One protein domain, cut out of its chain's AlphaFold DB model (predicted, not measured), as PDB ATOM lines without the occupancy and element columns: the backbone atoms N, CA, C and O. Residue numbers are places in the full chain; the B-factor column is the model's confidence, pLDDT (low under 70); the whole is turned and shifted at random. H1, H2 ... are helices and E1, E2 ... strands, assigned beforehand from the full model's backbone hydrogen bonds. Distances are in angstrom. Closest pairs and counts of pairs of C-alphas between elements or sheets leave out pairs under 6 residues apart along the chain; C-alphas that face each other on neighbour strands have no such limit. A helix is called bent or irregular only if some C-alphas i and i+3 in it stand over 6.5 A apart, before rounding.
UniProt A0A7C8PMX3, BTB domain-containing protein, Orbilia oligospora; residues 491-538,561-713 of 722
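This is residues 491 to 538 and 561 to 713 of the 722 residues of the protein "BTB domain-containing protein" of Orbilia oligospora (UniProt A0A7C8PMX3). The domain is a row of parts: at one end a four-stranded sheet with H1, H2 and H3 over one face, then H5 in the middle with H6 and H7 packed on it, and at the other end H8, H9 and H10 with the small hairpin E5 and E6. H3 packs between the sheet and H5, and H7 between H5 and H8. The printed part has 201 residues, with ten named helices and six named strands; along the chain they come as E1, E2, E3, H1, H2, E4, H3, H4, H5, H6, H7, H8, E5, E6, H9 and H10. The larger sheet is mixed, in the order E1 E3 E2 E4; the smaller is antiparallel, and the class is mixed, helices and strands. The whole is compact, with a radius of gyration of the C-alphas of 19.1 A and spans of 55 by 39 by 30 A.

E1, residues 491 to 493, begins at C-alpha 491 (74.990, 2.476, 33.984). E2, residues 500 to 505, measures 16.2 A, and E3, residues 510 to 515, 15.7 A. H1 is residues 517 to 523; H2, residues 525 to 538, measures 20.2 A and ends at the cut. E4 is residues 562 to 566, 12.9 A, and H3 residues 570 to 580, 15.2 A. After H4, residues 589 to 592, comes H5, residues 596 to 609, 19.8 A, beginning at C-alpha 596 (85.608, -13.510, 18.383). H6, residues 616 to 629, measures 20.3 A and is irregular: C-alphas 625 and 628 are 7.1 A apart. H7 is residues 638 to 644, and H8 residues 651 to 661, 15.1 A. E5, residues 679 to 682, E6, residues 685 to 688, H9, residues 694 to 700, and H10, residues 705 to 708, follow; C-alpha 708 is at (79.402, -6.416, -9.121).

E1 and E3 are parallel, with N 492 and O 512 2.9 A apart, within hydrogen-bond range. E3 and E2 form an antiparallel hairpin, with N 502 and O 513 at 2.9 A. E2 and E4 are parallel, with N 503 and O 564 at 2.7 A. H1, H2 and H3 with this sheet make two layers, helices on one face of a sheet. H2 lies over E4 at a height over the sheet of 9.2 A; H3, at 9.7 A, runs along the strands, at 3 degrees to E3 on the local plane. H1 and H2 form a helical hairpin, with C-alphas 521 and 528 closest at 4.4 A. H5 is the hub, touching H2, H3, H6 and H7. It touches H3 at a steep tilt of 68 degrees, only just short of about perpendicular, with C-alphas 572 and 602 closest at 5.3 A. H5 touches H7 at a shallow tilt of 18 degrees, the same way, with C-alphas 603 and 641 closest at 6.5 A. H5 and H6 only just touch, with 3 pairs of C-alphas within 8 A, the closest being 599 and 622 at 7.3 A. H4 is close to H3 but not clearly touching, with C-alphas 575 and 591 at 7.1 A. H8 touches H7, with C-alphas 639 and 651 closest at 5.9 A, and H9, with C-alphas 659 and 700 closest at 4.4 A. H9 touches H10, with C-alphas 698 and 708 closest at 6.1 A. E5 and E6 form an antiparallel hairpin, with N 687 and O 680 at 2.8 A. Every O i to N i+4 pair is within hydrogen-bond range in H1, H2, H3, H5, H7, H8 and H9, and 8 of 10 in H6; H4 and H10 are too short for such a pair.

The two C-alphas farthest apart, of Asn 497 and Pro 704, are 55.8 A apart. Residues 539 to 560 are not printed, and C-alphas 538 and 561 are 11.3 A apart across that cut. Of the links that are printed whole, H8 to E5 is long, residues 662 to 678. The mean pLDDT of the printed part is 86.8; residues 584 to 587, 663 to 677 and 704 to 713 are under 70.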
ATOM      1  N   PHE A 491      73.858   1.561  33.814       96.06
ATOM      2  CA  PHE A 491      74.990   2.476  33.984       96.06
ATOM      3  C   PHE A 491      76.285   1.703  34.220       96.06
ATOM      4  O   PHE A 491      76.351   0.854  35.106       96.06
ATOM      5  N   ILE A 492      77.328   2.030  33.458       95.31
ATOM      6  CA  ILE A 492      78.658   1.428  33.584       95.31
ATOM      7  C   ILE A 492      79.679   2.542  33.808       95.31
ATOM      8  O   ILE A 492      79.900   3.383  32.935       95.31
ATOM      9  N   SER A 493      80.317   2.547  34.976       95.00
ATOM     10  CA  SER A 493      81.411   3.473  35.277       95.00
ATOM     11  C   SER A 493      82.733   2.923  34.761       95.00
ATOM     12  O   SER A 493      83.182   1.873  35.212       95.00
ATOM     13  N   ILE A 494      83.345   3.629  33.808       94.75
ATOM     14  CA  ILE A 494      84.683   3.313  33.287       94.75
ATOM     15  C   ILE A 494      85.745   4.190  33.957       94.75
ATOM     16  O   ILE A 494      86.865   3.738  34.164       94.75
ATOM     17  N   ALA A 495      85.399   5.436  34.291       91.81
ATOM     18  CA  ALA A 495      86.278   6.378  34.972       91.81
ATOM     19  C   ALA A 495      85.605   6.927  36.238       91.81
ATOM     20  O   ALA A 495      84.432   7.301  36.198       91.81
ATOM     21  N   ASP A 496      86.362   7.024  37.334       87.62
ATOM     22  CA  ASP A 496      85.863   7.570  38.608       87.62
ATOM     23  C   ASP A 496      85.538   9.070  38.494       87.62
ATOM     24  O   ASP A 496      84.517   9.535  38.993       87.62
ATOM     25  N   ASN A 497      86.371   9.814  37.757       87.62
ATOM     26  CA  ASN A 497      86.210  11.248  37.495       87.62
ATOM     27  C   ASN A 497      85.659  11.476  36.082       87.62
ATOM     28  O   ASN A 497      86.363  11.988  35.208       87.62
ATOM     29  N   TYR A 498      84.438  11.013  35.832       93.44
ATOM     30  CA  TYR A 498      83.795  11.161  34.529       93.44
ATOM     31  C   TYR A 498      83.238  12.578  34.331       93.44
ATOM     32  O   TYR A 498      82.588  13.136  35.208       93.44
ATOM     33  N   ASP A 499      83.468  13.134  33.146       94.06
ATOM     34  CA  ASP A 499      82.937  14.412  32.648       94.06
ATOM     35  C   ASP A 499      82.119  14.218  31.352       94.06
ATOM     36  O   ASP A 499      81.576  15.169  30.783       94.06
ATOM     37  N   CYS A 500      81.972  12.965  30.897       96.19
ATOM     38  CA  CYS A 500      81.156  12.593  29.749       96.19
ATOM     39  C   CYS A 500      80.311  11.334  30.016       96.19
ATOM     40  O   CYS A 500      80.763  10.361  30.625       96.19
ATOM     41  N   ILE A 501      79.064  11.355  29.536       97.00
ATOM     42  CA  ILE A 501      78.151  10.210  29.514       97.00
ATOM     43  C   ILE A 501      77.930   9.804  28.059       97.00
ATOM     44  O   ILE A 501      77.359  10.558  27.275       97.00
ATOM     45  N   VAL A 502      78.350   8.593  27.706       97.81
ATOM     46  CA  VAL A 502      78.094   8.004  26.390       97.81
ATOM     47  C   VAL A 502      76.911   7.053  26.490       97.81
ATOM     48  O   VAL A 502      76.968   6.062  27.209       97.81
ATOM     49  N   THR A 503      75.849   7.340  25.753       97.56
ATOM     50  CA  THR A 503      74.653   6.510  25.650       97.56
ATOM     51  C   THR A 503      74.755   5.637  24.405       97.56
ATOM     52  O   THR A 503      74.916   6.147  23.300       97.56
ATOM     53  N   VAL A 504      74.657   4.325  24.583       97.31
ATOM     54  CA  VAL A 504      74.613   3.331  23.512       97.31
ATOM     55  C   VAL A 504      73.263   2.642  23.593       97.31
ATOM     56  O   VAL A 504      72.937   2.038  24.614       97.31
ATOM     57  N   SER A 505      72.467   2.776  22.537       93.38
ATOM     58  CA  SER A 505      71.128   2.186  22.483       93.38
ATOM     59  C   SER A 505      71.166   0.903  21.661       93.38
ATOM     60  O   SER A 505      71.702   0.890  20.555       93.38
ATOM     61  N   SER A 506      70.601  -0.160  22.221       91.19
ATOM     62  CA  SER A 506      70.293  -1.429  21.566       91.19
ATOM     63  C   SER A 506      68.772  -1.583  21.490       91.19
ATOM     64  O   SER A 506      68.038  -0.865  22.167       91.19
ATOM     65  N   GLU A 507      68.283  -2.538  20.700       88.56
ATOM     66  CA  GLU A 507      66.848  -2.841  20.589       88.56
ATOM     67  C   GLU A 507      66.216  -3.204  21.943       88.56
ATOM     68  O   GLU A 507      65.034  -2.956  22.166       88.56
ATOM     69  N   CYS A 508      67.003  -3.782  22.857       89.44
ATOM     70  CA  CYS A 508      66.506  -4.283  24.139       89.44
ATOM     71  C   CYS A 508      66.897  -3.423  25.347       89.44
ATOM     72  O   CYS A 508      66.280  -3.551  26.402       89.44
ATOM     73  N   GLU A 509      67.925  -2.580  25.237       93.12
ATOM     74  CA  GLU A 509      68.483  -1.867  26.388       93.12
ATOM     75  C   GLU A 509      69.225  -0.592  25.989       93.12
ATOM     76  O   GLU A 509      69.787  -0.482  24.900       93.12
ATOM     77  N   THR A 510      69.269   0.372  26.908       96.00
ATOM     78  CA  THR A 510      70.108   1.566  26.780       96.00
ATOM     79  C   THR A 510      71.244   1.492  27.792       96.00
ATOM     80  O   THR A 510      71.014   1.573  28.996       96.00
ATOM     81  N   THR A 511      72.488   1.398  27.335       97.56
ATOM     82  CA  THR A 511      73.656   1.414  28.227       97.56
ATOM     83  C   THR A 511      74.302   2.796  28.247       97.56
ATOM     84  O   THR A 511      74.631   3.360  27.207       97.56
ATOM     85  N   LYS A 512      74.511   3.354  29.440       97.62
ATOM     86  CA  LYS A 512      75.171   4.642  29.679       97.62
ATOM     87  C   LYS A 512      76.541   4.431  30.314       97.62
ATOM     88  O   LYS A 512      76.650   4.005  31.463       97.62
ATOM     89  N   PHE A 513      77.589   4.780  29.583       97.62
ATOM     90  CA  PHE A 513      78.972   4.720  30.037       97.62
ATOM     91  C   PHE A 513      79.406   6.062  30.619       97.62
ATOM     92  O   PHE A 513      79.308   7.092  29.953       97.62
ATOM     93  N   ARG A 514      79.921   6.048  31.847       96.75
ATOM     94  CA  ARG A 514      80.556   7.204  32.490       96.75
ATOM     95  C   ARG A 514      82.056   7.159  32.209       96.75
ATOM     96  O   ARG A 514      82.755   6.275  32.709       96.75
ATOM     97  N   VAL A 515      82.518   8.071  31.361       96.81
ATOM     98  CA  VAL A 515      83.860   8.079  30.756       96.81
ATOM     99  C   VAL A 515      84.500   9.463  30.868       96.81
ATOM    100  O   VAL A 515      83.819  10.459  31.107       96.81
ATOM    101  N   SER A 516      85.820   9.529  30.692       95.94
ATOM    102  CA  SER A 516      86.535  10.801  30.623       95.94
ATOM    103  C   SER A 516      86.468  11.375  29.207       95.94
ATOM    104  O   SER A 516      87.001  10.800  28.257       95.94
ATOM    105  N   GLU A 517      85.870  12.552  29.075       95.88
ATOM    106  CA  GLU A 517      85.814  13.355  27.862       95.88
ATOM    107  C   GLU A 517      87.215  13.560  27.284       95.88
ATOM    108  O   GLU A 517      87.447  13.295  26.108       95.88
ATOM    109  N   LYS A 518      88.184  13.948  28.123       93.06
ATOM    110  CA  LYS A 518      89.568  14.177  27.684       93.06
ATOM    111  C   LYS A 518      90.187  12.934  27.044       93.06
ATOM    112  O   LYS A 518      90.871  13.048  26.029       93.06
ATOM    113  N   VAL A 519      89.929  11.747  27.599       94.56
ATOM    114  CA  VAL A 519      90.405  10.478  27.022       94.56
ATOM    115  C   VAL A 519      89.730  10.210  25.675       94.56
ATOM    116  O   VAL A 519      90.410   9.836  24.717       94.56
ATOM    117  N   LEU A 520      88.421  10.460  25.549       96.19
ATOM    118  CA  LEU A 520      87.717  10.332  24.268       96.19
ATOM    119  C   LEU A 520      88.296  11.270  23.196       96.19
ATOM    120  O   LEU A 520      88.605  10.796  22.101       96.19
ATOM    121  N   LEU A 521      88.529  12.548  23.529       94.69
ATOM    122  CA  LEU A 521      89.101  13.564  22.628       94.69
ATOM    123  C   LEU A 521      90.497  13.192  22.097       94.69
ATOM    124  O   LEU A 521      90.857  13.558  20.972       94.69
ATOM    125  N   VAL A 522      91.306  12.515  22.917       91.50
ATOM    126  CA  VAL A 522      92.662  12.067  22.551       91.50
ATOM    127  C   VAL A 522      92.616  10.754  21.766       91.50
ATOM    128  O   VAL A 522      93.365  10.583  20.809       91.50
ATOM    129  N   SER A 523      91.728   9.831  22.140       94.62
ATOM    130  CA  SER A 523      91.669   8.488  21.550       94.62
ATOM    131  C   SER A 523      91.092   8.450  20.131       94.62
ATOM    132  O   SER A 523      91.447   7.555  19.361       94.62
ATOM    133  N   SER A 524      90.198   9.385  19.788       97.19
ATOM    134  CA  SER A 524      89.466   9.393  18.521       97.19
ATOM    135  C   SER A 524      89.308  10.808  17.948       97.19
ATOM    136  O   SER A 524      88.731  11.678  18.605       97.19
ATOM    137  N   PRO A 525      89.721  11.042  16.686       93.38
ATOM    138  CA  PRO A 525      89.444  12.305  16.002       93.38
ATOM    139  C   PRO A 525      87.948  12.489  15.694       93.38
ATOM    140  O   PRO A 525      87.464  13.616  15.669       93.38
ATOM    141  N   VAL A 526      87.199  11.397  15.495       96.75
ATOM    142  CA  VAL A 526      85.750  11.447  15.236       96.75
ATOM    143  C   VAL A 526      85.011  11.920  16.484       96.75
ATOM    144  O   VAL A 526      84.229  12.866  16.420       96.75
ATOM    145  N   LEU A 527      85.302  11.311  17.637       96.69
ATOM    146  CA  LEU A 527      84.686  11.702  18.902       96.69
ATOM    147  C   LEU A 527      85.095  13.106  19.325       96.69
ATOM    148  O   LEU A 527      84.271  13.818  19.889       96.69
ATOM    149  N   ARG A 528      86.323  13.534  19.004       95.19
ATOM    150  CA  ARG A 528      86.736  14.926  19.184       95.19
ATOM    151  C   ARG A 528      85.775  15.891  18.509       95.19
ATOM    152  O   ARG A 528      85.250  16.774  19.180       95.19
ATOM    153  N   ASN A 529      85.506  15.684  17.226       95.62
ATOM    154  CA  ASN A 529      84.612  16.554  16.471       95.62
ATOM    155  C   ASN A 529      83.184  16.520  17.035       95.62
ATOM    156  O   ASN A 529      82.596  17.578  17.240       95.62
ATOM    157  N   LEU A 530      82.665  15.330  17.370       96.38
ATOM    158  CA  LEU A 530      81.323  15.177  17.950       96.38
ATOM    159  C   LEU A 530      81.181  15.876  19.310       96.38
ATOM    160  O   LEU A 530      80.170  16.522  19.574       96.38
ATOM    161  N   ILE A 531      82.195  15.775  20.173       95.88
ATOM    162  CA  ILE A 531      82.209  16.437  21.483       95.88
ATOM    163  C   ILE A 531      82.298  17.953  21.322       95.88
ATOM    164  O   ILE A 531      81.555  18.684  21.978       95.88
ATOM    165  N   THR A 532      83.185  18.438  20.448       94.12
ATOM    166  CA  THR A 532      83.311  19.872  20.169       94.12
ATOM    167  C   THR A 532      81.997  20.435  19.635       94.12
ATOM    168  O   THR A 532      81.528  21.451  20.141       94.12
ATOM    169  N   GLU A 533      81.348  19.743  18.698       94.31
ATOM    170  CA  GLU A 533      80.052  20.147  18.154       94.31
ATOM    171  C   GLU A 533      78.952  20.170  19.226       94.31
ATOM    172  O   GLU A 533      78.209  21.149  19.334       94.31
ATOM    173  N   ALA A 534      78.873  19.133  20.067       92.75
ATOM    174  CA  ALA A 534      77.922  19.079  21.175       92.75
ATOM    175  C   ALA A 534      78.110  20.255  22.152       92.75
ATOM    176  O   ALA A 534      77.130  20.841  22.621       92.75
ATOM    177  N   LYS A 535      79.363  20.651  22.415       92.81
ATOM    178  CA  LYS A 535      79.687  21.822  23.243       92.81
ATOM    179  C   LYS A 535      79.285  23.136  22.578       92.81
ATOM    180  O   LYS A 535      78.653  23.961  23.235       92.81
ATOM    181  N   THR A 536      79.583  23.312  21.290       91.19
ATOM    182  CA  THR A 536      79.225  24.527  20.544       91.19
ATOM    183  C   THR A 536      77.711  24.734  20.483       91.19
ATOM    184  O   THR A 536      77.237  25.853  20.689       91.19
ATOM    185  N   ARG A 537      76.930  23.664  20.278       89.38
ATOM    186  CA  ARG A 537      75.456  23.733  20.295       89.38
ATOM    187  C   ARG A 537      74.917  24.173  21.655       89.38
ATOM    188  O   ARG A 537      73.980  24.963  21.715       89.38
ATOM    189  N   ARG A 538      75.535  23.712  22.747       87.81
ATOM    190  CA  ARG A 538      75.143  24.094  24.111       87.81
ATOM    191  C   ARG A 538      75.462  25.557  24.422       87.81
ATOM    192  O   ARG A 538      74.687  26.195  25.122       87.81
ATOM    193  N   ASN A 561      77.850  17.651  32.546       89.38
ATOM    194  CA  ASN A 561      78.459  16.517  31.860       89.38
ATOM    195  C   ASN A 561      78.074  16.520  30.376       89.38
ATOM    196  O   ASN A 561      76.912  16.741  30.011       89.38
ATOM    197  N   THR A 562      79.061  16.284  29.513       94.62
ATOM    198  CA  THR A 562      78.853  16.163  28.069       94.62
ATOM    199  C   THR A 562      78.117  14.849  27.793       94.62
ATOM    200  O   THR A 562      78.607  13.786  28.163       94.62
ATOM    201  N   SER A 563      76.951  14.889  27.143       95.62
ATOM    202  CA  SER A 563      76.208  13.681  26.754       95.62
ATOM    203  C   SER A 563      76.413  13.386  25.269       95.62
ATOM    204  O   SER A 563      76.212  14.267  24.435       95.62
ATOM    205  N   LEU A 564      76.799  12.155  24.935       97.00
ATOM    206  CA  LEU A 564      76.940  11.666  23.561       97.00
ATOM    207  C   LEU A 564      76.035  10.457  23.358       97.00
ATOM    208  O   LEU A 564      75.899   9.640  24.263       97.00
ATOM    209  N   THR A 565      75.471  10.302  22.162       96.88
ATOM    210  CA  THR A 565      74.777   9.069  21.765       96.88
ATOM    211  C   THR A 565      75.561   8.416  20.640       96.88
ATOM    212  O   THR A 565      75.781   9.049  19.609       96.88
ATOM    213  N   LEU A 566      76.018   7.184  20.854       97.00
ATOM    214  CA  LEU A 566      76.794   6.414  19.885       97.00
ATOM    215  C   LEU A 566      76.056   5.118  19.534       97.00
ATOM    216  O   LEU A 566      75.371   4.525  20.360       97.00
ATOM    217  N   GLU A 567      76.227   4.669  18.299       96.12
ATOM    218  CA  GLU A 567      75.646   3.432  17.782       96.12
ATOM    219  C   GLU A 567      76.676   2.295  17.839       96.12
ATOM    220  O   GLU A 567      77.831   2.486  17.434       96.12
ATOM    221  N   GLY A 568      76.261   1.118  18.315       95.44
ATOM    222  CA  GLY A 568      77.077  -0.095  18.340       95.44
ATOM    223  C   GLY A 568      76.733  -1.053  19.476       95.44
ATOM    224  O   GLY A 568      75.832  -0.803  20.271       95.44
ATOM    225  N   ASP A 569      77.485  -2.148  19.563       96.00
ATOM    226  CA  ASP A 569      77.332  -3.144  20.624       96.00
ATOM    227  C   ASP A 569      77.905  -2.642  21.964       96.00
ATOM    228  O   ASP A 569      79.073  -2.245  22.057       96.00
ATOM    229  N   ALA A 570      77.088  -2.672  23.023       96.75
ATOM    230  CA  ALA A 570      77.470  -2.179  24.347       96.75
ATOM    231  C   ALA A 570      78.640  -2.973  24.962       96.75
ATOM    232  O   ALA A 570      79.514  -2.387  25.608       96.75
ATOM    233  N   SER A 571      78.720  -4.286  24.723       96.12
ATOM    234  CA  SER A 571      79.818  -5.117  25.235       96.12
ATOM    235  C   SER A 571      81.145  -4.771  24.555       96.12
ATOM    236  O   SER A 571      82.179  -4.673  25.219       96.12
ATOM    237  N   ALA A 572      81.123  -4.494  23.252       96.81
ATOM    238  CA  ALA A 572      82.283  -4.007  22.517       96.81
ATOM    239  C   ALA A 572      82.721  -2.610  22.992       96.81
ATOM    240  O   ALA A 572      83.911  -2.411  23.247       96.81
ATOM    241  N   PHE A 573      81.789  -1.669  23.200       97.50
ATOM    242  CA  PHE A 573      82.110  -0.357  23.780       97.50
ATOM    243  C   PHE A 573      82.738  -0.474  25.165       97.50
ATOM    244  O   PHE A 573      83.714   0.220  25.439       97.50
ATOM    245  N   LYS A 574      82.241  -1.375  26.021       96.25
ATOM    246  CA  LYS A 574      82.831  -1.624  27.341       96.25
ATOM    247  C   LYS A 574      84.311  -1.993  27.228       96.25
ATOM    248  O   LYS A 574      85.134  -1.369  27.893       96.25
ATOM    249  N   VAL A 575      84.653  -2.946  26.355       95.75
ATOM    250  CA  VAL A 575      86.049  -3.364  26.129       95.75
ATOM    251  C   VAL A 575      86.883  -2.212  25.570       95.75
ATOM    252  O   VAL A 575      87.981  -1.953  26.062       95.75
ATOM    253  N   VAL A 576      86.368  -1.480  24.577       96.69
ATOM    254  CA  VAL A 576      87.064  -0.316  24.005       96.69
ATOM    255  C   VAL A 576      87.334   0.740  25.074       96.69
ATOM    256  O   VAL A 576      88.465   1.209  25.199       96.69
ATOM    257  N   PHE A 577      86.325   1.093  25.869       96.25
ATOM    258  CA  PHE A 577      86.443   2.111  26.902       96.25
ATOM    259  C   PHE A 577      87.389   1.692  28.023       96.25
ATOM    260  O   PHE A 577      88.216   2.513  28.417       96.25
ATOM    261  N   GLN A 578      87.348   0.432  28.463       94.00
ATOM    262  CA  GLN A 578      88.328  -0.118  29.404       94.00
ATOM    263  C   GLN A 578      89.756   0.015  28.867       94.00
ATOM    264  O   GLN A 578      90.640   0.495  29.573       94.00
ATOM    265  N   VAL A 579      89.976  -0.333  27.595       93.06
ATOM    266  CA  VAL A 579      91.297  -0.232  26.968       93.06
ATOM    267  C   VAL A 579      91.790   1.215  26.899       93.06
ATOM    268  O   VAL A 579      92.913   1.486  27.324       93.06
ATOM    269  N   ILE A 580      90.993   2.149  26.367       94.75
ATOM    270  CA  ILE A 580      91.463   3.530  26.145       94.75
ATOM    271  C   ILE A 580      91.597   4.328  27.448       94.75
ATOM    272  O   ILE A 580      92.413   5.242  27.506       94.75
ATOM    273  N   HIS A 581      90.839   3.980  28.492       92.44
ATOM    274  CA  HIS A 581      90.968   4.597  29.817       92.44
ATOM    275  C   HIS A 581      92.058   3.942  30.673       92.44
ATOM    276  O   HIS A 581      92.296   4.395  31.790       92.44
ATOM    277  N   GLY A 582      92.716   2.885  30.181       86.75
ATOM    278  CA  GLY A 582      93.687   2.121  30.969       86.75
ATOM    279  C   GLY A 582      93.056   1.420  32.173       86.75
ATOM    280  O   GLY A 582      93.746   1.120  33.142       86.75
ATOM    281  N   HIS A 583      91.745   1.175  32.127       79.38
ATOM    282  CA  HIS A 583      90.991   0.568  33.213       79.38
ATOM    283  C   HIS A 583      90.973  -0.950  33.055       79.38
ATOM    284  O   HIS A 583      90.018  -1.541  32.547       79.38
ATOM    285  N   SER A 584      92.052  -1.591  33.492       65.94
ATOM    286  CA  SER A 584      92.105  -3.031  33.748       65.94
ATOM    287  C   SER A 584      91.537  -3.311  35.145       65.94
ATOM    288  O   SER A 584      92.251  -3.703  36.062       65.94
ATOM    289  N   GLN A 585      90.238  -3.073  35.354       55.25
ATOM    290  CA  GLN A 585      89.585  -3.587  36.562       55.25
ATOM    291  C   GLN A 585      89.516  -5.119  36.449       55.25
ATOM    292  O   GLN A 585      88.641  -5.665  35.778       55.25
ATOM    293  N   GLY A 586      90.504  -5.793  37.041       59.22
ATOM    294  CA  GLY A 586      90.748  -7.235  36.942       59.22
ATOM    295  C   GLY A 586      92.098  -7.545  36.293       59.22
ATOM    296  O   GLY A 586      92.722  -6.669  35.701       59.22
ATOM    297  N   ASP A 587      92.533  -8.800  36.386       54.81
ATOM    298  CA  ASP A 587      93.893  -9.323  36.132       54.81
ATOM    299  C   ASP A 587      94.422  -9.173  34.680       54.81
ATOM    300  O   ASP A 587      95.280  -9.922  34.210       54.81
ATOM    301  N   GLY A 588      93.871  -8.256  33.879       71.56
ATOM    302  CA  GLY A 588      94.105  -8.135  32.440       71.56
ATOM    303  C   GLY A 588      93.571  -9.330  31.641       71.56
ATOM    304  O   GLY A 588      93.531  -9.279  30.412       71.56
ATOM    305  N   GLU A 589      93.123 -10.392  32.315       79.56
ATOM    306  CA  GLU A 589      92.645 -11.625  31.702       79.56
ATOM    307  C   GLU A 589      91.382 -11.414  30.874       79.56
ATOM    308  O   GLU A 589      91.308 -11.942  29.767       79.56
ATOM    309  N   GLN A 590      90.448 -10.569  31.327       84.38
ATOM    310  CA  GLN A 590      89.225 -10.268  30.569       84.38
ATOM    311  C   GLN A 590      89.535  -9.679  29.184       84.38
ATOM    312  O   GLN A 590      88.905 -10.028  28.188       84.38
ATOM    313  N   LEU A 591      90.562  -8.828  29.089       88.44
ATOM    314  CA  LEU A 591      90.984  -8.256  27.810       88.44
ATOM    315  C   LEU A 591      91.732  -9.278  26.939       88.44
ATOM    316  O   LEU A 591      91.735  -9.160  25.714       88.44
ATOM    317  N   LYS A 592      92.337 -10.313  27.536       89.00
ATOM    318  CA  LYS A 592      92.958 -11.427  26.797       89.00
ATOM    319  C   LYS A 592      91.914 -12.441  26.301       89.00
ATOM    320  O   LYS A 592      92.090 -13.054  25.240       89.00
ATOM    321  N   SER A 593      90.811 -12.598  27.030       92.06
ATOM    322  CA  SER A 593      89.760 -13.583  26.763       92.06
ATOM    323  C   SER A 593      88.606 -13.078  25.889       92.06
ATOM    324  O   SER A 593      87.698 -13.858  25.633       92.06
ATOM    325  N   VAL A 594      88.685 -11.859  25.333       95.81
ATOM    326  CA  VAL A 594      87.692 -11.307  24.383       95.81
ATOM    327  C   VAL A 594      87.315 -12.339  23.327       95.81
ATOM    328  O   VAL A 594      88.212 -12.868  22.671       95.81
ATOM    329  N   GLU A 595      86.013 -12.605  23.193       96.81
ATOM    330  CA  GLU A 595      85.426 -13.529  22.220       96.81
ATOM    331  C   GLU A 595      85.514 -12.998  20.784       96.81
ATOM    332  O   GLU A 595      85.544 -11.789  20.546       96.81
ATOM    333  N   PHE A 596      85.477 -13.893  19.793       96.56
ATOM    334  CA  PHE A 596      85.608 -13.510  18.383       96.56
ATOM    335  C   PHE A 596      84.478 -12.587  17.894       96.56
ATOM    336  O   PHE A 596      84.727 -11.637  17.146       96.56
ATOM    337  N   LYS A 597      83.241 -12.821  18.357       96.12
ATOM    338  CA  LYS A 597      82.084 -11.969  18.041       96.12
ATOM    339  C   LYS A 597      82.297 -10.541  18.549       96.12
ATOM    340  O   LYS A 597      82.148  -9.594  17.782       96.12
ATOM    341  N   ILE A 598      82.727 -10.395  19.802       96.88
ATOM    342  CA  ILE A 598      83.051  -9.094  20.399       96.88
ATOM    343  C   ILE A 598      84.242  -8.448  19.685       96.88
ATOM    344  O   ILE A 598      84.190  -7.262  19.376       96.88
ATOM    345  N   PHE A 599      85.283  -9.210  19.334       97.44
ATOM    346  CA  PHE A 599      86.409  -8.680  18.560       97.44
ATOM    347  C   PHE A 599      85.959  -8.117  17.203       97.44
ATOM    348  O   PHE A 599      86.380  -7.023  16.839       97.44
ATOM    349  N   THR A 600      85.056  -8.800  16.495       96.94
ATOM    350  CA  THR A 600      84.477  -8.299  15.236       96.94
ATOM    351  C   THR A 600      83.775  -6.951  15.441       96.94
ATOM    352  O   THR A 600      84.018  -6.010  14.687       96.94
ATOM    353  N   GLN A 601      82.968  -6.827  16.501       97.31
ATOM    354  CA  GLN A 601      82.289  -5.575  16.852       97.31
ATOM    355  C   GLN A 601      83.278  -4.463  17.233       97.31
ATOM    356  O   GLN A 601      83.116  -3.320  16.815       97.31
ATOM    357  N   ILE A 602      84.359  -4.787  17.948       97.31
ATOM    358  CA  ILE A 602      85.424  -3.823  18.257       97.31
ATOM    359  C   ILE A 602      86.084  -3.305  16.974       97.31
ATOM    360  O   ILE A 602      86.360  -2.110  16.872       97.31
ATOM    361  N   VAL A 603      86.335  -4.169  15.985       97.12
ATOM    362  CA  VAL A 603      86.899  -3.744  14.693       97.12
ATOM    363  C   VAL A 603      85.952  -2.794  13.964       97.12
ATOM    364  O   VAL A 603      86.407  -1.766  13.466       97.12
ATOM    365  N   TRP A 604      84.648  -3.068  13.993       96.88
ATOM    366  CA  TRP A 604      83.642  -2.161  13.440       96.88
ATOM    367  C   TRP A 604      83.611  -0.803  14.139       96.88
ATOM    368  O   TRP A 604      83.646   0.239  13.483       96.88
ATOM    369  N   LEU A 605      83.671  -0.794  15.473       97.06
ATOM    370  CA  LEU A 605      83.803   0.437  16.250       97.06
ATOM    371  C   LEU A 605      85.092   1.202  15.912       97.06
ATOM    372  O   LEU A 605      85.087   2.433  15.892       97.06
ATOM    373  N   CYS A 606      86.195   0.499  15.627       96.88
ATOM    374  CA  CYS A 606      87.454   1.131  15.231       96.88
ATOM    375  C   CYS A 606      87.328   1.891  13.915       96.88
ATOM    376  O   CYS A 606      87.831   3.013  13.843       96.88
ATOM    377  N   GLU A 607      86.675   1.296  12.913       96.25
ATOM    378  CA  GLU A 607      86.412   1.954  11.629       96.25
ATOM    379  C   GLU A 607      85.441   3.121  11.794       96.25
ATOM    380  O   GLU A 607      85.727   4.225  11.330       96.25
ATOM    381  N   LYS A 608      84.335   2.912  12.517       96.44
ATOM    382  CA  LYS A 608      83.280   3.920  12.680       96.44
ATOM    383  C   LYS A 608      83.738   5.151  13.458       96.44
ATOM    384  O   LYS A 608      83.436   6.276  13.067       96.44
ATOM    385  N   TYR A 609      84.477   4.951  14.546       97.38
ATOM    386  CA  TYR A 609      84.900   6.027  15.447       97.38
ATOM    387  C   TYR A 609      86.397   6.333  15.357       97.38
ATOM    388  O   TYR A 609      86.914   7.086  16.173       97.38
ATOM    389  N   GLY A 610      87.133   5.790  14.390       95.88
ATOM    390  CA  GLY A 610      88.542   6.136  14.175       95.88
ATOM    391  C   GLY A 610      89.497   5.708  15.300       95.88
ATOM    392  O   GLY A 610      90.522   6.355  15.515       95.88
ATOM    393  N   TRP A 611      89.208   4.613  16.011       97.12
ATOM    394  CA  TRP A 611      90.036   4.117  17.124       97.12
ATOM    395  C   TRP A 611      91.223   3.234  16.714       97.12
ATOM    396  O   TRP A 611      91.928   2.698  17.573       97.12
ATOM    397  N   HIS A 612      91.509   3.094  15.417       93.56
ATOM    398  CA  HIS A 612      92.595   2.235  14.927       93.56
ATOM    399  C   HIS A 612      93.960   2.520  15.571       93.56
ATOM    400  O   HIS A 612      94.742   1.590  15.775       93.56
ATOM    401  N   LYS A 613      94.268   3.791  15.874       89.88
ATOM    402  CA  LYS A 613      95.527   4.178  16.531       89.88
ATOM    403  C   LYS A 613      95.521   3.774  18.010       89.88
ATOM    404  O   LYS A 613      96.404   3.025  18.426       89.88
ATOM    405  N   ALA A 614      94.489   4.175  18.755       90.81
ATOM    406  CA  ALA A 614      94.352   3.891  20.184       90.81
ATOM    407  C   ALA A 614      94.320   2.381  20.493       90.81
ATOM    408  O   ALA A 614      94.944   1.918  21.445       90.81
ATOM    409  N   LEU A 615      93.661   1.588  19.640       93.69
ATOM    410  CA  LEU A 615      93.485   0.145  19.831       93.69
ATOM    411  C   LEU A 615      94.490  -0.713  19.046       93.69
ATOM    412  O   LEU A 615      94.386  -1.942  19.045       93.69
ATOM    413  N   ARG A 616      95.498  -0.120  18.388       91.25
ATOM    414  CA  ARG A 616      96.446  -0.834  17.503       91.25
ATOM    415  C   ARG A 616      97.113  -2.044  18.168       91.25
ATOM    416  O   ARG A 616      97.349  -3.072  17.532       91.25
ATOM    417  N   ARG A 617      97.467  -1.908  19.445       85.00
ATOM    418  CA  ARG A 617      98.195  -2.935  20.207       85.00
ATOM    419  C   ARG A 617      97.289  -4.107  20.576       85.00
ATOM    420  O   ARG A 617      97.623  -5.248  20.263       85.00
ATOM    421  N   TRP A 618      96.105  -3.819  21.103       92.19
ATOM    422  CA  TRP A 618      95.100  -4.832  21.422       92.19
ATOM    423  C   TRP A 618      94.573  -5.551  20.182       92.19
ATOM    424  O   TRP A 618      94.531  -6.776  20.147       92.19
ATOM    425  N   THR A 619      94.306  -4.819  19.100       92.75
ATOM    426  CA  THR A 619      93.897  -5.422  17.822       92.75
ATOM    427  C   THR A 619      94.976  -6.329  17.231       92.75
ATOM    428  O   THR A 619      94.652  -7.370  16.668       92.75
ATOM    429  N   ARG A 620      96.272  -6.014  17.397       91.38
ATOM    430  CA  ARG A 620      97.370  -6.930  17.032       91.38
ATOM    431  C   ARG A 620      97.366  -8.196  17.894       91.38
ATOM    432  O   ARG A 620      97.565  -9.277  17.343       91.38
ATOM    433  N   PHE A 621      97.141  -8.066  19.201       92.19
ATOM    434  CA  PHE A 621      97.060  -9.199  20.126       92.19
ATOM    435  C   PHE A 621      95.881 -10.127  19.788       92.19
ATOM    436  O   PHE A 621      96.091 -11.312  19.529       92.19
ATOM    437  N   TRP A 622      94.661  -9.589  19.684       95.81
ATOM    438  CA  TRP A 622      93.468 -10.366  19.328       95.81
ATOM    439  C   TRP A 622      93.578 -10.980  17.934       95.81
ATOM    440  O   TRP A 622      93.198 -12.130  17.734       95.81
ATOM    441  N   ARG A 623      94.191 -10.272  16.979       94.88
ATOM    442  CA  ARG A 623      94.473 -10.841  15.660       94.88
ATOM    443  C   ARG A 623      95.392 -12.056  15.762       94.88
ATOM    444  O   ARG A 623      95.067 -13.078  15.182       94.88
ATOM    445  N   LYS A 624      96.489 -11.987  16.526       94.19
ATOM    446  CA  LYS A 624      97.401 -13.133  16.711       94.19
ATOM    447  C   LYS A 624      96.685 -14.348  17.318       94.19
ATOM    448  O   LYS A 624      97.000 -15.470  16.942       94.19
ATOM    449  N   LYS A 625      95.722 -14.113  18.217       95.25
ATOM    450  CA  LYS A 625      94.872 -15.155  18.814       95.25
ATOM    451  C   LYS A 625      93.949 -15.811  17.780       95.25
ATOM    452  O   LYS A 625      93.844 -17.028  17.769       95.25
ATOM    453  N   TYR A 626      93.299 -15.025  16.921       97.25
ATOM    454  CA  TYR A 626      92.239 -15.518  16.027       97.25
ATOM    455  C   TYR A 626      92.677 -15.857  14.600       97.25
ATOM    456  O   TYR A 626      91.992 -16.610  13.917       97.25
ATOM    457  N   GLU A 627      93.829 -15.365  14.151       96.19
ATOM    458  CA  GLU A 627      94.361 -15.631  12.811       96.19
ATOM    459  C   GLU A 627      94.532 -17.126  12.485       96.19
ATOM    460  O   GLU A 627      94.174 -17.509  11.370       96.19
ATOM    461  N   PRO A 628      95.005 -17.994  13.404       96.75
ATOM    462  CA  PRO A 628      95.087 -19.432  13.141       96.75
ATOM    463  C   PRO A 628      93.725 -20.083  12.860       96.75
ATOM    464  O   PRO A 628      93.657 -21.031  12.083       96.75
ATOM    465  N   HIS A 629      92.651 -19.531  13.433       97.00
ATOM    466  CA  HIS A 629      91.280 -20.037  13.323       97.00
ATOM    467  C   HIS A 629      90.512 -19.441  12.136       97.00
ATOM    468  O   HIS A 629      89.368 -19.804  11.891       97.00
ATOM    469  N   ALA A 630      91.129 -18.548  11.352       96.19
ATOM    470  CA  ALA A 630      90.463 -17.805  10.281       96.19
ATOM    471  C   ALA A 630      89.779 -18.679   9.211       96.19
ATOM    472  O   ALA A 630      88.928 -18.187   8.477       96.19
ATOM    473  N   LEU A 631      90.170 -19.950   9.062       95.38
ATOM    474  CA  LEU A 631      89.580 -20.873   8.082       95.38
ATOM    475  C   LEU A 631      88.500 -21.790   8.684       95.38
ATOM    476  O   LEU A 631      87.784 -22.464   7.933       95.38
ATOM    477  N   GLU A 632      88.373 -21.818  10.011       94.88
ATOM    478  CA  GLU A 632      87.417 -22.653  10.736       94.88
ATOM    479  C   GLU A 632      85.979 -22.101  10.593       94.88
ATOM    480  O   GLU A 632      85.790 -20.899  10.369       94.88
ATOM    481  N   PRO A 633      84.939 -22.954  10.657       92.50
ATOM    482  CA  PRO A 633      83.547 -22.500  10.710       92.50
ATOM    483  C   PRO A 633      83.268 -21.624  11.941       92.50
ATOM    484  O   PRO A 633      83.757 -21.921  13.028       92.50
ATOM    485  N   GLY A 634      82.484 -20.558  11.776       93.50
ATOM    486  CA  GLY A 634      82.178 -19.576  12.828       93.50
ATOM    487  C   GLY A 634      83.140 -18.380  12.878       93.50
ATOM    488  O   GLY A 634      82.897 -17.420  13.614       93.50
ATOM    489  N   TYR A 635      84.214 -18.405  12.080       96.06
ATOM    490  CA  TYR A 635      85.214 -17.336  11.983       96.06
ATOM    491  C   TYR A 635      85.133 -16.543  10.671       96.06
ATOM    492  O   TYR A 635      86.069 -15.839  10.296       96.06
ATOM    493  N   GLU A 636      84.012 -16.609   9.954       94.81
ATOM    494  CA  GLU A 636      83.875 -16.039   8.609       94.81
ATOM    495  C   GLU A 636      84.009 -14.510   8.580       94.81
ATOM    496  O   GLU A 636      84.533 -13.944   7.616       94.81
ATOM    497  N   ASN A 637      83.649 -13.839   9.679       95.81
ATOM    498  CA  ASN A 637      83.869 -12.401   9.861       95.81
ATOM    499  C   ASN A 637      85.351 -11.999   9.874       95.81
ATOM    500  O   ASN A 637      85.673 -10.810   9.845       95.81
ATOM    501  N   TRP A 638      86.270 -12.964   9.808       96.81
ATOM    502  CA  TRP A 638      87.666 -12.701   9.493       96.81
ATOM    503  C   TRP A 638      87.841 -11.938   8.177       96.81
ATOM    504  O   TRP A 638      88.753 -11.122   8.080       96.81
ATOM    505  N   LEU A 639      86.966 -12.138   7.180       95.12
ATOM    506  CA  LEU A 639      87.012 -11.373   5.926       95.12
ATOM    507  C   LEU A 639      86.889  -9.867   6.163       95.12
ATOM    508  O   LEU A 639      87.613  -9.087   5.545       95.12
ATOM    509  N   TYR A 640      85.996  -9.474   7.070       95.56
ATOM    510  CA  TYR A 640      85.821  -8.084   7.467       95.56
ATOM    511  C   TYR A 640      87.032  -7.577   8.258       95.56
ATOM    512  O   TYR A 640      87.633  -6.568   7.898       95.56
ATOM    513  N   ILE A 641      87.463  -8.334   9.272       96.06
ATOM    514  CA  ILE A 641      88.624  -7.986  10.108       96.06
ATOM    515  C   ILE A 641      89.884  -7.787   9.253       96.06
ATOM    516  O   ILE A 641      90.649  -6.841   9.453       96.06
ATOM    517  N   ALA A 642      90.114  -8.673   8.290       94.12
ATOM    518  CA  ALA A 642      91.265  -8.621   7.408       94.12
ATOM    519  C   ALA A 642      91.235  -7.378   6.501       94.12
ATOM    520  O   ALA A 642      92.266  -6.715   6.360       94.12
ATOM    521  N   ASP A 643      90.073  -7.008   5.952       94.12
ATOM    522  CA  ASP A 643      89.933  -5.796   5.136       94.12
ATOM    523  C   ASP A 643      90.104  -4.507   5.953       94.12
ATOM    524  O   ASP A 643      90.854  -3.614   5.536       94.12
ATOM    525  N   ALA A 644      89.509  -4.443   7.148       92.88
ATOM    526  CA  ALA A 644      89.631  -3.300   8.054       92.88
ATOM    527  C   ALA A 644      91.095  -3.012   8.435       92.88
ATOM    528  O   ALA A 644      91.515  -1.862   8.564       92.88
ATOM    529  N   PHE A 645      91.924  -4.057   8.552       91.69
ATOM    530  CA  PHE A 645      93.358  -3.928   8.838       91.69
ATOM    531  C   PHE A 645      94.273  -4.017   7.609       91.69
ATOM    532  O   PHE A 645      95.497  -4.088   7.778       91.69
ATOM    533  N   LYS A 646      93.717  -4.023   6.390       91.69
ATOM    534  CA  LYS A 646      94.463  -4.141   5.122       91.69
ATOM    535  C   LYS A 646      95.438  -5.324   5.119       91.69
ATOM    536  O   LYS A 646      96.604  -5.215   4.735       91.69
ATOM    537  N   LYS A 647      94.963  -6.478   5.589       89.31
ATOM    538  CA  LYS A 647      95.676  -7.756   5.576       89.31
ATOM    539  C   LYS A 647      95.012  -8.704   4.589       89.31
ATOM    540  O   LYS A 647      93.803  -8.867   4.582       89.31
ATOM    541  N   THR A 648      95.824  -9.365   3.774       88.56
ATOM    542  CA  THR A 648      95.351 -10.315   2.752       88.56
ATOM    543  C   THR A 648      95.499 -11.770   3.184       88.56
ATOM    544  O   THR A 648      94.963 -12.676   2.543       88.56
ATOM    545  N   LYS A 649      96.207 -12.027   4.290       87.62
ATOM    546  CA  LYS A 649      96.466 -13.386   4.762       87.62
ATOM    547  C   LYS A 649      95.152 -14.087   5.120       87.62
ATOM    548  O   LYS A 649      94.295 -13.525   5.796       87.62
ATOM    549  N   HIS A 650      95.009 -15.316   4.630       91.06
ATOM    550  CA  HIS A 650      93.805 -16.156   4.698       91.06
ATOM    551  C   HIS A 650      92.579 -15.661   3.916       91.06
ATOM    552  O   HIS A 650      91.700 -16.478   3.677       91.06
ATOM    553  N   VAL A 651      92.531 -14.413   3.430       90.94
ATOM    554  CA  VAL A 651      91.350 -13.862   2.733       90.94
ATOM    555  C   VAL A 651      91.002 -14.663   1.481       90.94
ATOM    556  O   VAL A 651      89.854 -15.066   1.317       90.94
ATOM    557  N   GLU A 652      91.975 -14.950   0.614       91.50
ATOM    558  CA  GLU A 652      91.728 -15.703  -0.626       91.50
ATOM    559  C   GLU A 652      91.321 -17.151  -0.353       91.50
ATOM    560  O   GLU A 652      90.377 -17.661  -0.958       91.50
ATOM    561  N   LYS A 653      91.994 -17.801   0.606       93.50
ATOM    562  CA  LYS A 653      91.682 -19.175   1.015       93.50
ATOM    563  C   LYS A 653      90.282 -19.261   1.617       93.50
ATOM    564  O   LYS A 653      89.509 -20.119   1.207       93.50
ATOM    565  N   LEU A 654      89.936 -18.347   2.525       92.88
ATOM    566  CA  LEU A 654      88.615 -18.276   3.147       92.88
ATOM    567  C   LEU A 654      87.531 -17.958   2.113       92.88
ATOM    568  O   LEU A 654      86.513 -18.636   2.081       92.88
ATOM    569  N   SER A 655      87.771 -17.004   1.209       92.06
ATOM    570  CA  SER A 655      86.832 -16.679   0.124       92.06
ATOM    571  C   SER A 655      86.593 -17.877  -0.799       92.06
ATOM    572  O   SER A 655      85.463 -18.137  -1.199       92.06
ATOM    573  N   THR A 656      87.646 -18.637  -1.114       90.38
ATOM    574  CA  THR A 656      87.546 -19.849  -1.942       90.38
ATOM    575  C   THR A 656      86.783 -20.959  -1.220       90.38
ATOM    576  O   THR A 656      85.939 -21.608  -1.832       90.38
ATOM    577  N   LEU A 657      87.046 -21.158   0.079       90.62
ATOM    578  CA  LEU A 657      86.316 -22.115   0.913       90.62
ATOM    579  C   LEU A 657      84.833 -21.757   0.992       90.62
ATOM    580  O   LEU A 657      83.995 -22.606   0.724       90.62
ATOM    581  N   LEU A 658      84.500 -20.495   1.266       90.06
ATOM    582  CA  LEU A 658      83.112 -20.034   1.316       90.06
ATOM    583  C   LEU A 658      82.427 -20.159  -0.046       90.06
ATOM    584  O   LEU A 658      81.312 -20.655  -0.121       90.06
ATOM    585  N   GLY A 659      83.111 -19.830  -1.141       88.12
ATOM    586  CA  GLY A 659      82.578 -20.024  -2.494       88.12
ATOM    587  C   GLY A 659      82.445 -21.493  -2.928       88.12
ATOM    588  O   GLY A 659      81.944 -21.756  -4.025       88.12
ATOM    589  N   ARG A 660      82.939 -22.451  -2.134       86.19
ATOM    590  CA  ARG A 660      82.758 -23.897  -2.342       86.19
ATOM    591  C   ARG A 660      81.711 -24.476  -1.393       86.19
ATOM    592  O   ARG A 660      80.893 -25.279  -1.826       86.19
ATOM    593  N   ASP A 661      81.778 -24.092  -0.124       83.38
ATOM    594  CA  ASP A 661      81.016 -24.694   0.970       83.38
ATOM    595  C   ASP A 661      79.655 -24.007   1.179       83.38
ATOM    596  O   ASP A 661      78.722 -24.634   1.678       83.38
ATOM    597  N   CYS A 662      79.512 -22.733   0.798       77.19
ATOM    598  CA  CYS A 662      78.232 -22.045   0.879       77.19
ATOM    599  C   CYS A 662      77.374 -22.408  -0.334       77.19
ATOM    600  O   CYS A 662      77.611 -21.950  -1.454       77.19
ATOM    601  N   GLY A 663      76.346 -23.223  -0.097       66.31
ATOM    602  CA  GLY A 663      75.262 -23.385  -1.056       66.31
ATOM    603  C   GLY A 663      74.577 -22.039  -1.278       66.31
ATOM    604  O   GLY A 663      74.271 -21.326  -0.321       66.31
ATOM    605  N   ILE A 664      74.333 -21.680  -2.539       61.78
ATOM    606  CA  ILE A 664      73.421 -20.579  -2.855       61.78
ATOM    607  C   ILE A 664      72.061 -21.011  -2.306       61.78
ATOM    608  O   ILE A 664      71.546 -22.055  -2.716       61.78
ATOM    609  N   PHE A 665      71.502 -20.261  -1.349       59.84
ATOM    610  CA  PHE A 665      70.131 -20.509  -0.906       59.84
ATOM    611  C   PHE A 665      69.240 -20.543  -2.151       59.84
ATOM    612  O   PHE A 665      69.331 -19.615  -2.959       59.84
ATOM    613  N   PRO A 666      68.410 -21.586  -2.346       57.91
ATOM    614  CA  PRO A 666      67.517 -21.636  -3.491       57.91
ATOM    615  C   PRO A 666      66.698 -20.346  -3.506       57.91
ATOM    616  O   PRO A 666      65.999 -20.028  -2.537       57.91
ATOM    617  N   ALA A 667      66.878 -19.571  -4.577       51.50
ATOM    618  CA  ALA A 667      66.276 -18.263  -4.760       51.50
ATOM    619  C   ALA A 667      64.766 -18.374  -4.503       51.50
ATOM    620  O   ALA A 667      64.057 -19.056  -5.239       51.50
ATOM    621  N   GLY A 668      64.285 -17.774  -3.412       52.88
ATOM    622  CA  GLY A 668      62.853 -17.744  -3.093       52.88
ATOM    623  C   GLY A 668      62.461 -18.000  -1.638       52.88
ATOM    624  O   GLY A 668      61.297 -17.794  -1.308       52.88
ATOM    625  N   ARG A 669      63.374 -18.410  -0.747       53.41
ATOM    626  CA  ARG A 669      63.070 -18.541   0.695       53.41
ATOM    627  C   ARG A 669      64.169 -17.967   1.586       53.41
ATOM    628  O   ARG A 669      64.704 -18.676   2.432       53.41
ATOM    629  N   SER A 670      64.503 -16.686   1.412       53.38
ATOM    630  CA  SER A 670      65.093 -15.976   2.552       53.38
ATOM    631  C   SER A 670      64.022 -15.935   3.651       53.38
ATOM    632  O   SER A 670      62.913 -15.476   3.358       53.38
ATOM    633  N   PRO A 671      64.290 -16.430   4.871       54.53
ATOM    634  CA  PRO A 671      63.324 -16.383   5.967       54.53
ATOM    635  C   PRO A 671      62.919 -14.949   6.361       54.53
ATOM    636  O   PRO A 671      61.904 -14.782   7.027       54.53
ATOM    637  N   GLU A 672      63.648 -13.924   5.899       55.88
ATOM    638  CA  GLU A 672      63.475 -12.520   6.305       55.88
ATOM    639  C   GLU A 672      62.970 -11.594   5.176       55.88
ATOM    640  O   GLU A 672      62.936 -10.377   5.311       55.88
ATOM    641  N   GLY A 673      62.513 -12.151   4.050       60.12
ATOM    642  CA  GLY A 673      61.950 -11.361   2.949       60.12
ATOM    643  C   GLY A 673      62.995 -10.642   2.070       60.12
ATOM    644  O   GLY A 673      64.200 -10.677   2.330       60.12
ATOM    645  N   PRO A 674      62.562 -10.049   0.940       47.69
ATOM    646  CA  PRO A 674      63.443  -9.400  -0.027       47.69
ATOM    647  C   PRO A 674      63.927  -8.043   0.505       47.69
ATOM    648  O   PRO A 674      63.331  -7.011   0.216       47.69
ATOM    649  N   GLY A 675      65.012  -8.036   1.283       54.41
ATOM    650  CA  GLY A 675      65.674  -6.790   1.689       54.41
ATOM    651  C   GLY A 675      66.557  -6.858   2.932       54.41
ATOM    652  O   GLY A 675      67.378  -5.966   3.116       54.41
ATOM    653  N   GLN A 676      66.435  -7.892   3.766       54.97
ATOM    654  CA  GLN A 676      67.107  -7.931   5.067       54.97
ATOM    655  C   GLN A 676      68.191  -9.017   5.093       54.97
ATOM    656  O   GLN A 676      67.920 -10.207   5.003       54.97
ATOM    657  N   GLY A 677      69.445  -8.555   5.141       60.03
ATOM    658  CA  GLY A 677      70.634  -9.350   5.441       60.03
ATOM    659  C   GLY A 677      71.258 -10.141   4.283       60.03
ATOM    660  O   GLY A 677      70.603 -10.741   3.431       60.03
ATOM    661  N   ARG A 678      72.593 -10.135   4.252       75.62
ATOM    662  CA  ARG A 678      73.397 -11.021   3.403       75.62
ATOM    663  C   ARG A 678      73.713 -12.261   4.232       75.62
ATOM    664  O   ARG A 678      74.658 -12.225   5.005       75.62
ATOM    665  N   PHE A 679      72.940 -13.331   4.093       77.81
ATOM    666  CA  PHE A 679      73.162 -14.559   4.859       77.81
ATOM    667  C   PHE A 679      73.700 -15.696   3.989       77.81
ATOM    668  O   PHE A 679      73.269 -15.878   2.849       77.81
ATOM    669  N   PHE A 680      74.604 -16.499   4.548       79.88
ATOM    670  CA  PHE A 680      75.056 -17.765   3.963       79.88
ATOM    671  C   PHE A 680      74.745 -18.930   4.893       79.88
ATOM    672  O   PHE A 680      74.682 -18.750   6.101       79.88
ATOM    673  N   SER A 681      74.594 -20.138   4.348       78.12
ATOM    674  CA  SER A 681      74.663 -21.356   5.157       78.12
ATOM    675  C   SER A 681      76.019 -22.016   4.952       78.12
ATOM    676  O   SER A 681      76.397 -22.305   3.817       78.12
ATOM    677  N   ARG A 682      76.755 -22.260   6.035       80.81
ATOM    678  CA  ARG A 682      77.981 -23.069   6.026       80.81
ATOM    679  C   ARG A 682      77.811 -24.175   7.054       80.81
ATOM    680  O   ARG A 682      77.597 -23.896   8.228       80.81
ATOM    681  N   ASN A 683      77.858 -25.431   6.615       82.31
ATOM    682  CA  ASN A 683      77.622 -26.598   7.477       82.31
ATOM    683  C   ASN A 683      76.311 -26.509   8.292       82.31
ATOM    684  O   ASN A 683      76.260 -26.925   9.446       82.31
ATOM    685  N   GLY A 684      75.255 -25.926   7.710       81.75
ATOM    686  CA  GLY A 684      73.952 -25.762   8.363       81.75
ATOM    687  C   GLY A 684      73.834 -24.562   9.311       81.75
ATOM    688  O   GLY A 684      72.730 -24.277   9.764       81.75
ATOM    689  N   GLN A 685      74.914 -23.819   9.579       83.00
ATOM    690  CA  GLN A 685      74.862 -22.578  10.360       83.00
ATOM    691  C   GLN A 685      74.639 -21.363   9.459       83.00
ATOM    692  O   GLN A 685      75.242 -21.266   8.390       83.00
ATOM    693  N   VAL A 686      73.777 -20.442   9.901       84.38
ATOM    694  CA  VAL A 686      73.549 -19.154   9.236       84.38
ATOM    695  C   VAL A 686      74.694 -18.209   9.588       84.38
ATOM    696  O   VAL A 686      74.949 -17.931  10.756       84.38
ATOM    697  N   VAL A 687      75.383 -17.725   8.564       85.12
ATOM    698  CA  VAL A 687      76.500 -16.791   8.654       85.12
ATOM    699  C   VAL A 687      76.015 -15.428   8.188       85.12
ATOM    700  O   VAL A 687      75.596 -15.285   7.037       85.12
ATOM    701  N   ASP A 688      76.090 -14.435   9.069       86.94
ATOM    702  CA  ASP A 688      75.826 -13.042   8.721       86.94
ATOM    703  C   ASP A 688      77.032 -12.437   7.980       86.94
ATOM    704  O   ASP A 688      78.136 -12.348   8.516       86.94
ATOM    705  N   ALA A 689      76.811 -12.029   6.733       88.69
ATOM    706  CA  ALA A 689      77.775 -11.368   5.862       88.69
ATOM    707  C   ALA A 689      77.481  -9.870   5.669       88.69
ATOM    708  O   ALA A 689      77.992  -9.256   4.724       88.69
ATOM    709  N   SER A 690      76.672  -9.266   6.546       87.88
ATOM    710  CA  SER A 690      76.362  -7.828   6.558       87.88
ATOM    711  C   SER A 690      77.617  -6.949   6.572       87.88
ATOM    712  O   SER A 690      77.673  -5.937   5.875       87.88
ATOM    713  N   LEU A 691      78.654  -7.381   7.291       88.38
ATOM    714  CA  LEU A 691      79.921  -6.662   7.429       88.38
ATOM    715  C   LEU A 691      80.928  -6.956   6.304       88.38
ATOM    716  O   LEU A 691      82.006  -6.370   6.274       88.38
ATOM    717  N   TRP A 692      80.652  -7.884   5.383       90.25
ATOM    718  CA  TRP A 692      81.687  -8.330   4.446       90.25
ATOM    719  C   TRP A 692      81.952  -7.302   3.342       90.25
ATOM    720  O   TRP A 692      81.003  -6.756   2.764       90.25
ATOM    721  N   PRO A 693      83.228  -7.104   2.946       88.56
ATOM    722  CA  PRO A 693      83.564  -6.203   1.854       88.56
ATOM    723  C   PRO A 693      82.794  -6.592   0.580       88.56
ATOM    724  O   PRO A 693      82.850  -7.760   0.173       88.56
ATOM    725  N   PRO A 694      82.111  -5.650  -0.103       84.56
ATOM    726  CA  PRO A 694      81.261  -5.967  -1.254       84.56
ATOM    727  C   PRO A 694      81.981  -6.751  -2.355       84.56
ATOM    728  O   PRO A 694      81.412  -7.666  -2.946       84.56
ATOM    729  N   MET A 695      83.258  -6.438  -2.599       83.06
ATOM    730  CA  MET A 695      84.073  -7.133  -3.600       83.06
ATOM    731  C   MET A 695      84.352  -8.586  -3.214       83.06
ATOM    732  O   MET A 695      84.316  -9.466  -4.072       83.06
ATOM    733  N   THR A 696      84.618  -8.849  -1.936       85.88
ATOM    734  CA  THR A 696      84.843 -10.202  -1.418       85.88
ATOM    735  C   THR A 696      83.556 -11.015  -1.485       85.88
ATOM    736  O   THR A 696      83.564 -12.143  -1.966       85.88
ATOM    737  N   PHE A 697      82.432 -10.404  -1.109       86.56
ATOM    738  CA  PHE A 697      81.111 -11.013  -1.215       86.56
ATOM    739  C   PHE A 697      80.763 -11.406  -2.663       86.56
ATOM    740  O   PHE A 697      80.380 -12.545  -2.922       86.56
ATOM    741  N   CYS A 698      80.982 -10.509  -3.635       84.12
ATOM    742  CA  CYS A 698      80.738 -10.809  -5.052       84.12
ATOM    743  C   CYS A 698      81.635 -11.941  -5.573       84.12
ATOM    744  O   CYS A 698      81.167 -12.798  -6.324       84.12
ATOM    745  N   LYS A 699      82.911 -11.970  -5.154       85.94
ATOM    746  CA  LYS A 699      83.845 -13.054  -5.492       85.94
ATOM    747  C   LYS A 699      83.353 -14.407  -4.973       85.94
ATOM    748  O   LYS A 699      83.411 -15.385  -5.711       85.94
ATOM    749  N   ILE A 700      82.849 -14.457  -3.739       85.81
ATOM    750  CA  ILE A 700      82.327 -15.684  -3.115       85.81
ATOM    751  C   ILE A 700      81.111 -16.213  -3.879       85.81
ATOM    752  O   ILE A 700      81.049 -17.403  -4.180       85.81
ATOM    753  N   LEU A 701      80.190 -15.330  -4.274       83.44
ATOM    754  CA  LEU A 701      78.999 -15.704  -5.045       83.44
ATOM    755  C   LEU A 701      79.284 -16.071  -6.509       83.44
ATOM    756  O   LEU A 701      78.360 -16.442  -7.230       83.44
ATOM    757  N   ARG A 702      80.538 -15.950  -6.971       81.12
ATOM    758  CA  ARG A 702      80.933 -16.123  -8.381       81.12
ATOM    759  C   ARG A 702      80.090 -15.278  -9.345       81.12
ATOM    760  O   ARG A 702      79.934 -15.635 -10.512       81.12
ATOM    761  N   ILE A 703      79.560 -14.151  -8.871       70.44
ATOM    762  CA  ILE A 703      78.812 -13.222  -9.716       70.44
ATOM    763  C   ILE A 703      79.823 -12.559 -10.662       70.44
ATOM    764  O   ILE A 703      80.836 -12.035 -10.183       70.44
ATOM    765  N   PRO A 704      79.586 -12.562 -11.990       62.47
ATOM    766  CA  PRO A 704      80.465 -11.900 -12.942       62.47
ATOM    767  C   PRO A 704      80.759 -10.455 -12.518       62.47
ATOM    768  O   PRO A 704      79.844  -9.692 -12.203       62.47
ATOM    769  N   LEU A 705      82.038 -10.065 -12.539       56.00
ATOM    770  CA  LEU A 705      82.531  -8.749 -12.088       56.00
ATOM    771  C   LEU A 705      81.795  -7.555 -12.725       56.00
ATOM    772  O   LEU A 705      81.710  -6.485 -12.123       56.00
ATOM    773  N   VAL A 706      81.229  -7.755 -13.917       55.59
ATOM    774  CA  VAL A 706      80.417  -6.770 -14.643       55.59
ATOM    775  C   VAL A 706      79.167  -6.367 -13.848       55.59
ATOM    776  O   VAL A 706      78.831  -5.188 -13.807       55.59
ATOM    777  N   ILE A 707      78.524  -7.311 -13.153       58.38
ATOM    778  CA  ILE A 707      77.338  -7.059 -12.315       58.38
ATOM    779  C   ILE A 707      77.757  -6.465 -10.961       58.38
ATOM    780  O   ILE A 707      77.114  -5.551 -10.453       58.38
ATOM    781  N   ALA A 708      78.886  -6.913 -10.400       56.88
ATOM    782  CA  ALA A 708      79.402  -6.416  -9.121       56.88
ATOM    783  C   ALA A 708      79.690  -4.902  -9.129       56.88
ATOM    784  O   ALA A 708      79.437  -4.212  -8.141       56.88
ATOM    785  N   ASN A 709      80.176  -4.364 -10.252       55.09
ATOM    786  CA  ASN A 709      80.434  -2.929 -10.391       55.09
ATOM    787  C   ASN A 709      79.148  -2.083 -10.444       55.09
ATOM    788  O   ASN A 709      79.194  -0.920 -10.051       55.09
ATOM    789  N   GLN A 710      78.006  -2.653 -10.841       58.38
ATOM    790  CA  GLN A 710      76.710  -1.958 -10.813       58.38
ATOM    791  C   GLN A 710      76.120  -1.862  -9.394       58.38
ATOM    792  O   GLN A 710      75.354  -0.949  -9.104       58.38
ATOM    793  N   ILE A 711      76.534  -2.745  -8.475       57.22
ATOM    794  CA  ILE A 711      76.095  -2.745  -7.066       57.22
ATOM    795  C   ILE A 711      76.756  -1.606  -6.257       57.22
ATOM    796  O   ILE A 711      76.258  -1.230  -5.199       57.22
ATOM    797  N   LYS A 712      77.862  -1.014  -6.738       49.38
ATOM    798  CA  LYS A 712      78.561   0.090  -6.045       49.38
ATOM    799  C   LYS A 712      77.823   1.428  -6.090       49.38
ATOM    800  O   LYS A 712      78.109   2.295  -5.271       49.38
ATOM    801  N   THR A 713      76.918   1.623  -7.043       41.94
ATOM    802  CA  THR A 713      76.177   2.878  -7.182       41.94
ATOM    803  C   THR A 713      74.842   2.778  -6.446       41.94
ATOM    804  O   THR A 713      74.092   1.841  -6.725       41.94
TER     805      THR A 713